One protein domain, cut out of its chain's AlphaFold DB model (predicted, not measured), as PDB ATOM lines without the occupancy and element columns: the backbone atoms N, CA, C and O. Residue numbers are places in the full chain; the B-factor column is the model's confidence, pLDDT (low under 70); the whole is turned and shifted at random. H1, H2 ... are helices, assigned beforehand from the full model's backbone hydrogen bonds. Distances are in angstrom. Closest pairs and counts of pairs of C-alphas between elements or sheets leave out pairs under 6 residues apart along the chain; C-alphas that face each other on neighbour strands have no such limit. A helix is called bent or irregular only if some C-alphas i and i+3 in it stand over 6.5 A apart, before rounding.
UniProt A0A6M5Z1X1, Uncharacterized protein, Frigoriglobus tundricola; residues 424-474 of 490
ATOM      1  N   GLU A 424     -10.892  35.147  27.255       84.12
ATOM      2  CA  GLU A 424      -9.719  35.835  26.708       84.12
ATOM      3  C   GLU A 424      -9.309  37.053  27.552       84.12
ATOM      4  O   GLU A 424      -8.128  37.229  27.860       84.12
ATOM      5  N   ALA A 425     -10.272  37.872  27.987       83.31
ATOM      6  CA  ALA A 425     -10.003  39.023  28.843       83.31
ATOM      7  C   ALA A 425      -9.475  38.594  30.221       83.31
ATOM      8  O   ALA A 425      -8.561  39.232  30.746       83.31
ATOM      9  N   ALA A 426      -9.980  37.487  30.774       84.38
ATOM     10  CA  ALA A 426      -9.479  36.924  32.028       84.38
ATOM     11  C   ALA A 426      -8.009  36.474  31.917       84.38
ATOM     12  O   ALA A 426      -7.209  36.760  32.813       84.38
ATOM     13  N   LEU A 427      -7.621  35.847  30.797       85.50
ATOM     14  CA  LEU A 427      -6.230  35.449  30.532       85.50
ATOM     15  C   LEU A 427      -5.300  36.661  30.399       85.50
ATOM     16  O   LEU A 427      -4.231  36.700  31.013       85.50
ATOM     17  N   VAL A 428      -5.710  37.682  29.639       87.81
ATOM     18  CA  VAL A 428      -4.924  38.917  29.475       87.81
ATOM     19  C   VAL A 428      -4.794  39.665  30.802       87.81
ATOM     20  O   VAL A 428      -3.714  40.171  31.120       87.81
ATOM     21  N   PHE A 429      -5.863  39.714  31.599       87.88
ATOM     22  CA  PHE A 429      -5.846  40.346  32.913       87.88
ATOM     23  C   PHE A 429      -4.868  39.641  33.859       87.88
ATOM     24  O   PHE A 429      -4.007  40.308  34.436       87.88
ATOM     25  N   GLY A 430      -4.935  38.311  33.964       86.25
ATOM     26  CA  GLY A 430      -4.018  37.528  34.798       86.25
ATOM     27  C   GLY A 430      -2.553  37.690  34.381       86.25
ATOM     28  O   GLY A 430      -1.693  37.929  35.222       86.25
ATOM     29  N   ALA A 431      -2.262  37.650  33.077       85.31
ATOM     30  CA  ALA A 431      -0.886  37.702  32.582       85.31
ATOM     31  C   ALA A 431      -0.262  39.110  32.583       85.31
ATOM     32  O   ALA A 431       0.944  39.242  32.785       85.31
ATOM     33  N   ARG A 432      -1.043  40.173  32.327       89.38
ATOM     34  CA  ARG A 432      -0.504  41.538  32.138       89.38
ATOM     35  C   ARG A 432      -0.889  42.521  33.235       89.38
ATOM     36  O   ARG A 432      -0.075  43.363  33.605       89.38
ATOM     37  N   VAL A 433      -2.116  42.443  33.743       91.38
ATOM     38  CA  VAL A 433      -2.664  43.444  34.674       91.38
ATOM     39  C   VAL A 433      -2.388  43.052  36.123       91.38
ATOM     40  O   VAL A 433      -1.953  43.889  36.916       91.38
ATOM     41  N   GLN A 434      -2.565  41.776  36.467       87.44
ATOM     42  CA  GLN A 434      -2.393  41.279  37.830       87.44
ATOM     43  C   GLN A 434      -0.973  41.502  38.388       87.44
ATOM     44  O   GLN A 434      -0.889  41.991  39.513       87.44
ATOM     45  N   PRO A 435       0.138  41.287  37.646       85.38
ATOM     46  CA  PRO A 435       1.480  41.583  38.157       85.38
ATOM     47  C   PRO A 435       1.694  43.076  38.431       85.38
ATOM     48  O   PRO A 435       2.374  43.452  39.385       85.38
ATOM     49  N   PHE A 436       1.086  43.952  37.625       89.56
ATOM     50  CA  PHE A 436       1.167  45.395  37.838       89.56
ATOM     51  C   PHE A 436       0.412  45.811  39.105       89.56
ATOM     52  O   PHE A 436       0.969  46.519  39.946       89.56
ATOM     53  N   LEU A 437      -0.823  45.329  39.278       90.31
ATOM     54  CA  LEU A 437      -1.618  45.585  40.481       90.31
ATOM     55  C   LEU A 437      -0.953  44.998  41.733       90.31
ATOM     56  O   LEU A 437      -0.868  45.682  42.754       90.31
ATOM     57  N   ALA A 438      -0.426  43.776  41.635       86.50
ATOM     58  CA  ALA A 438       0.295  43.099  42.707       86.50
ATOM     59  C   ALA A 438       1.523  43.902  43.165       86.50
ATOM     60  O   ALA A 438       1.740  44.064  44.364       86.50
ATOM     61  N   ASN A 439       2.289  44.463  42.228       85.12
ATOM     62  CA  ASN A 439       3.543  45.147  42.544       85.12
ATOM     63  C   ASN A 439       3.381  46.631  42.897       85.12
ATOM     64  O   ASN A 439       4.217  47.175  43.610       85.12
ATOM     65  N   ARG A 440       2.359  47.319  42.371       90.06
ATOM     66  CA  ARG A 440       2.202  48.778  42.538       90.06
ATOM     67  C   ARG A 440       1.034  49.182  43.424       90.06
ATOM     68  O   ARG A 440       1.101  50.231  44.051       90.06
ATOM     69  N   CYS A 441      -0.029  48.381  43.466       91.62
ATOM     70  CA  CYS A 441      -1.291  48.782  44.086       91.62
ATOM     71  C   CYS A 441      -1.607  48.021  45.380       91.62
ATOM     72  O   CYS A 441      -2.439  48.494  46.155       91.62
ATOM     73  N   THR A 442      -0.957  46.882  45.654       91.31
ATOM     74  CA  THR A 442      -1.213  46.074  46.866       91.31
ATOM     75  C   THR A 442      -1.004  46.855  48.157       91.31
ATOM     76  O   THR A 442      -1.801  46.725  49.078       91.31
ATOM     77  N   GLU A 443       0.006  47.717  48.237       90.38
ATOM     78  CA  GLU A 443       0.310  48.461  49.469       90.38
ATOM     79  C   GLU A 443      -0.780  49.466  49.870       90.38
ATOM     80  O   GLU A 443      -0.917  49.805  51.049       90.38
ATOM     81  N   CYS A 444      -1.568  49.939  48.902       91.88
ATOM     82  CA  CYS A 444      -2.652  50.890  49.136       91.88
ATOM     83  C   CYS A 444      -4.020  50.205  49.168       91.88
ATOM     84  O   CYS A 444      -4.808  50.469  50.076       91.88
ATOM     85  N   HIS A 445      -4.286  49.314  48.211       92.62
ATOM     86  CA  HIS A 445      -5.603  48.715  47.989       92.62
ATOM     87  C   HIS A 445      -5.814  47.362  48.678       92.62
ATOM     88  O   HIS A 445      -6.955  46.909  48.736       92.62
ATOM     89  N   ALA A 446      -4.763  46.724  49.209       92.56
ATOM     90  CA  ALA A 446      -4.883  45.466  49.958       92.56
ATOM     91  C   ALA A 446      -4.914  45.644  51.482       92.56
ATOM     92  O   ALA A 446      -4.913  44.660  52.221       92.56
ATOM     93  N   LYS A 447      -4.935  46.889  51.973       93.75
ATOM     94  CA  LYS A 447      -5.105  47.168  53.404       93.75
ATOM     95  C   LYS A 447      -6.557  46.898  53.821       93.75
ATOM     96  O   LYS A 447      -7.461  47.311  53.092       93.75
ATOM     97  N   PRO A 448      -6.799  46.276  54.991       89.25
ATOM     98  CA  PRO A 448      -8.158  46.017  55.477       89.25
ATOM     99  C   PRO A 448      -8.974  47.311  55.632       89.25
ATOM    100  O   PRO A 448     -10.171  47.318  55.352       89.25
ATOM    101  N   ASP A 449      -8.293  48.416  55.950       90.25
ATOM    102  CA  ASP A 449      -8.891  49.736  56.175       90.25
ATOM    103  C   ASP A 449      -8.991  50.599  54.904       90.25
ATOM    104  O   ASP A 449      -9.279  51.796  54.975       90.25
ATOM    105  N   HIS A 450      -8.729  50.040  53.714       91.38
ATOM    106  CA  HIS A 450      -8.879  50.801  52.477       91.38
ATOM    107  C   HIS A 450     -10.366  51.096  52.208       91.38
ATOM    108  O   HIS A 450     -11.146  50.196  51.890       91.38
ATOM    109  N   ALA A 451     -10.750  52.372  52.312       88.31
ATOM    110  CA  ALA A 451     -12.130  52.842  52.146       88.31
ATOM    111  C   ALA A 451     -12.590  52.968  50.676       88.31
ATOM    112  O   ALA A 451     -13.730  53.352  50.416       88.31
ATOM    113  N   GLY A 452     -11.715  52.687  49.705       87.25
ATOM    114  CA  GLY A 452     -12.049  52.766  48.286       87.25
ATOM    115  C   GLY A 452     -12.934  51.605  47.804       87.25
ATOM    116  O   GLY A 452     -12.897  50.515  48.376       87.25
ATOM    117  N   PRO A 453     -13.697  51.807  46.712       84.38
ATOM    118  CA  PRO A 453     -14.560  50.770  46.135       84.38
ATOM    119  C   PRO A 453     -13.762  49.615  45.513       84.38
ATOM    120  O   PRO A 453     -14.292  48.524  45.331       84.38
ATOM    121  N   PHE A 454     -12.487  49.847  45.188       85.75
ATOM    122  CA  PHE A 454     -11.582  48.827  44.680       85.75
ATOM    123  C   PHE A 454     -10.716  48.284  45.819       85.75
ATOM    124  O   PHE A 454      -9.825  48.981  46.317       85.75
ATOM    125  N   LYS A 455     -10.981  47.036  46.210       88.88
ATOM    126  CA  LYS A 455     -10.178  46.277  47.171       88.88
ATOM    127  C   LYS A 455      -9.404  45.203  46.427       88.88
ATOM    128  O   LYS A 455      -9.990  44.417  45.691       88.88
ATOM    129  N   LEU A 456      -8.092  45.189  46.623       92.00
ATOM    130  CA  LEU A 456      -7.214  44.198  46.021       92.00
ATOM    131  C   LEU A 456      -6.907  43.128  47.070       92.00
ATOM    132  O   LEU A 456      -6.406  43.447  48.143       92.00
ATOM    133  N   VAL A 457      -7.169  41.858  46.787       89.81
ATOM    134  CA  VAL A 457      -6.737  40.771  47.670       89.81
ATOM    135  C   VAL A 457      -5.273  40.482  47.387       89.81
ATOM    136  O   VAL A 457      -4.888  40.247  46.240       89.81
ATOM    137  N   ARG A 458      -4.439  40.528  48.433       87.56
ATOM    138  CA  ARG A 458      -3.014  40.216  48.315       87.56
ATOM    139  C   ARG A 458      -2.869  38.741  47.969       87.56
ATOM    140  O   ARG A 458      -3.258  37.874  48.743       87.56
ATOM    141  N   VAL A 459      -2.317  38.484  46.795       83.75
ATOM    142  CA  VAL A 459      -2.106  37.137  46.278       83.75
ATOM    143  C   VAL A 459      -0.672  36.752  46.590       83.75
ATOM    144  O   VAL A 459       0.250  37.478  46.212       83.75
ATOM    145  N   ASN A 460      -0.474  35.646  47.300       79.38
ATOM    146  CA  ASN A 460       0.858  35.076  47.447       79.38
ATOM    147  C   ASN A 460       1.313  34.592  46.057       79.38
ATOM    148  O   ASN A 460       0.500  33.978  45.369       79.38
ATOM    149  N   PRO A 461       2.543  34.858  45.583       73.06
ATOM    150  CA  PRO A 461       3.011  34.388  44.274       73.06
ATOM    151  C   PRO A 461       2.826  32.881  44.037       73.06
ATOM    152  O   PRO A 461       2.611  32.476  42.899       73.06
ATOM    153  N   THR A 462       2.856  32.060  45.090       76.81
ATOM    154  CA  THR A 462       2.576  30.614  45.014       76.81
ATOM    155  C   THR A 462       1.099  30.292  44.785       76.81
ATOM    156  O   THR A 462       0.782  29.253  44.218       76.81
ATOM    157  N   ASP A 463       0.208  31.209  45.165       72.44
ATOM    158  CA  ASP A 463      -1.252  31.078  45.107       72.44
ATOM    159  C   ASP A 463      -1.856  31.972  44.010       72.44
ATOM    160  O   ASP A 463      -3.058  32.258  44.013       72.44
ATOM    161  N   ALA A 464      -1.035  32.429  43.055       72.62
ATOM    162  CA  ALA A 464      -1.446  33.216  41.891       72.62
ATOM    163  C   ALA A 464      -2.207  32.372  40.853       72.62
ATOM    164  O   ALA A 464      -1.884  32.350  39.669       72.62
ATOM    165  N   GLY A 465      -3.226  31.655  41.321       79.06
ATOM    166  CA  GLY A 465      -4.125  30.850  40.516       79.06
ATOM    167  C   GLY A 465      -5.383  31.607  40.073       79.06
ATOM    168  O   GLY A 465      -5.633  32.742  40.492       79.06
ATOM    169  N   PRO A 466      -6.244  30.948  39.277       79.25
ATOM    170  CA  PRO A 466      -7.479  31.526  38.739       79.25
ATOM    171  C   PRO A 466      -8.417  32.105  39.806       79.25
ATOM    172  O   PRO A 466      -9.129  33.073  39.547       79.25
ATOM    173  N   GLN A 467      -8.396  31.545  41.019       79.31
ATOM    174  CA  GLN A 467      -9.164  32.027  42.169       79.31
ATOM    175  C   GLN A 467      -8.797  33.478  42.514       79.31
ATOM    176  O   GLN A 467      -9.663  34.339  42.633       79.31
ATOM    177  N   ALA A 468      -7.499  33.765  42.605       80.81
ATOM    178  CA  ALA A 468      -6.976  35.077  42.942       80.81
ATOM    179  C   ALA A 468      -7.216  36.108  41.833       80.81
ATOM    180  O   ALA A 468      -7.461  37.286  42.110       80.81
ATOM    181  N   THR A 469      -7.164  35.666  40.576       83.38
ATOM    182  CA  THR A 469      -7.555  36.473  39.418       83.38
ATOM    183  C   THR A 469      -9.037  36.833  39.498       83.38
ATOM    184  O   THR A 469      -9.351  38.011  39.399       83.38
ATOM    185  N   ARG A 470      -9.927  35.869  39.783       81.69
ATOM    186  CA  ARG A 470     -11.376  36.096  39.956       81.69
ATOM    187  C   ARG A 470     -11.688  37.067  41.091       81.69
ATOM    188  O   ARG A 470     -12.487  37.974  40.904       81.69
ATOM    189  N   THR A 471     -11.031  36.939  42.242       82.75
ATOM    190  CA  THR A 471     -11.255  37.850  43.378       82.75
ATOM    191  C   THR A 471     -10.803  39.286  43.085       82.75
ATOM    192  O   THR A 471     -11.404  40.231  43.587       82.75
ATOM    193  N   ASN A 472      -9.771  39.464  42.254       86.69
ATOM    194  CA  ASN A 472      -9.268  40.779  41.834       86.69
ATOM    195  C   ASN A 472      -9.892  41.302  40.529       86.69
ATOM    196  O   ASN A 472      -9.579  42.419  40.113       86.69
ATOM    197  N   LEU A 473     -10.783  40.522  39.916       84.12
ATOM    198  CA  LEU A 473     -11.690  40.898  38.834       84.12
ATOM    199  C   LEU A 473     -13.090  41.118  39.433       84.12
ATOM    200  O   LEU A 473     -14.016  40.370  39.115       84.12
ATOM    201  N   PRO A 474     -13.308  42.102  40.332       66.31
ATOM    202  CA  PRO A 474     -14.680  42.432  40.661       66.31
ATOM    203  C   PRO A 474     -15.386  42.884  39.374       66.31
ATOM    204  O   PRO A 474     -14.731  43.457  38.491       66.31
TER     205      PRO A 474
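Overview. This is residues 424 to 474 of the 490 residues of an uncharacterized protein of Frigoriglobus tundricola (UniProt A0A6M5Z1X1). A long kinked helix, H1, leads to the one-turn H2; a long loop, residues 446 to 465, then folds back and brings H3 to pack on H1 at a steep angle. The printed part has 51 residues, with H1, H2 and H3 in that order and no named strand: all helix. It is compact, radius of gyration of the C-alphas 10.5 A, spanning 31 by 22 by 18 A.

Arrangement. H1, residues 424 to 440, has a kink of 38 degrees near residue 432 and is only just irregular: C-alphas 431 and 434 are 6.53 A apart. H2, residues 442 to 445, and H1 meet only through their tight link. H3, residues 466 to 472, touches H1, the closest C-alphas, of Gly 430 and Thr 469, being 5.9 A apart. They run the same way at a steep tilt of 62 degrees. H2 and H3 are apart. Every O i to N i+4 pair in H3 is within hydrogen-bond range, 10 of 13 in H1; H2 is too short for one.

Along the chain. H1 measures 23.7 A from C-alpha 424 at (-9.719, 35.835, 26.708), H2 5.2 A, and H3 9.9 A to C-alpha 472 at (-9.268, 40.779, 41.834).

Size, cuts and confidence. The C-alphas farthest apart, of Glu 424 and Asp 449, are 32.6 A apart. The printed part has no cut; the link from H2 to H3 is long. Residue 474 has pLDDT under 70.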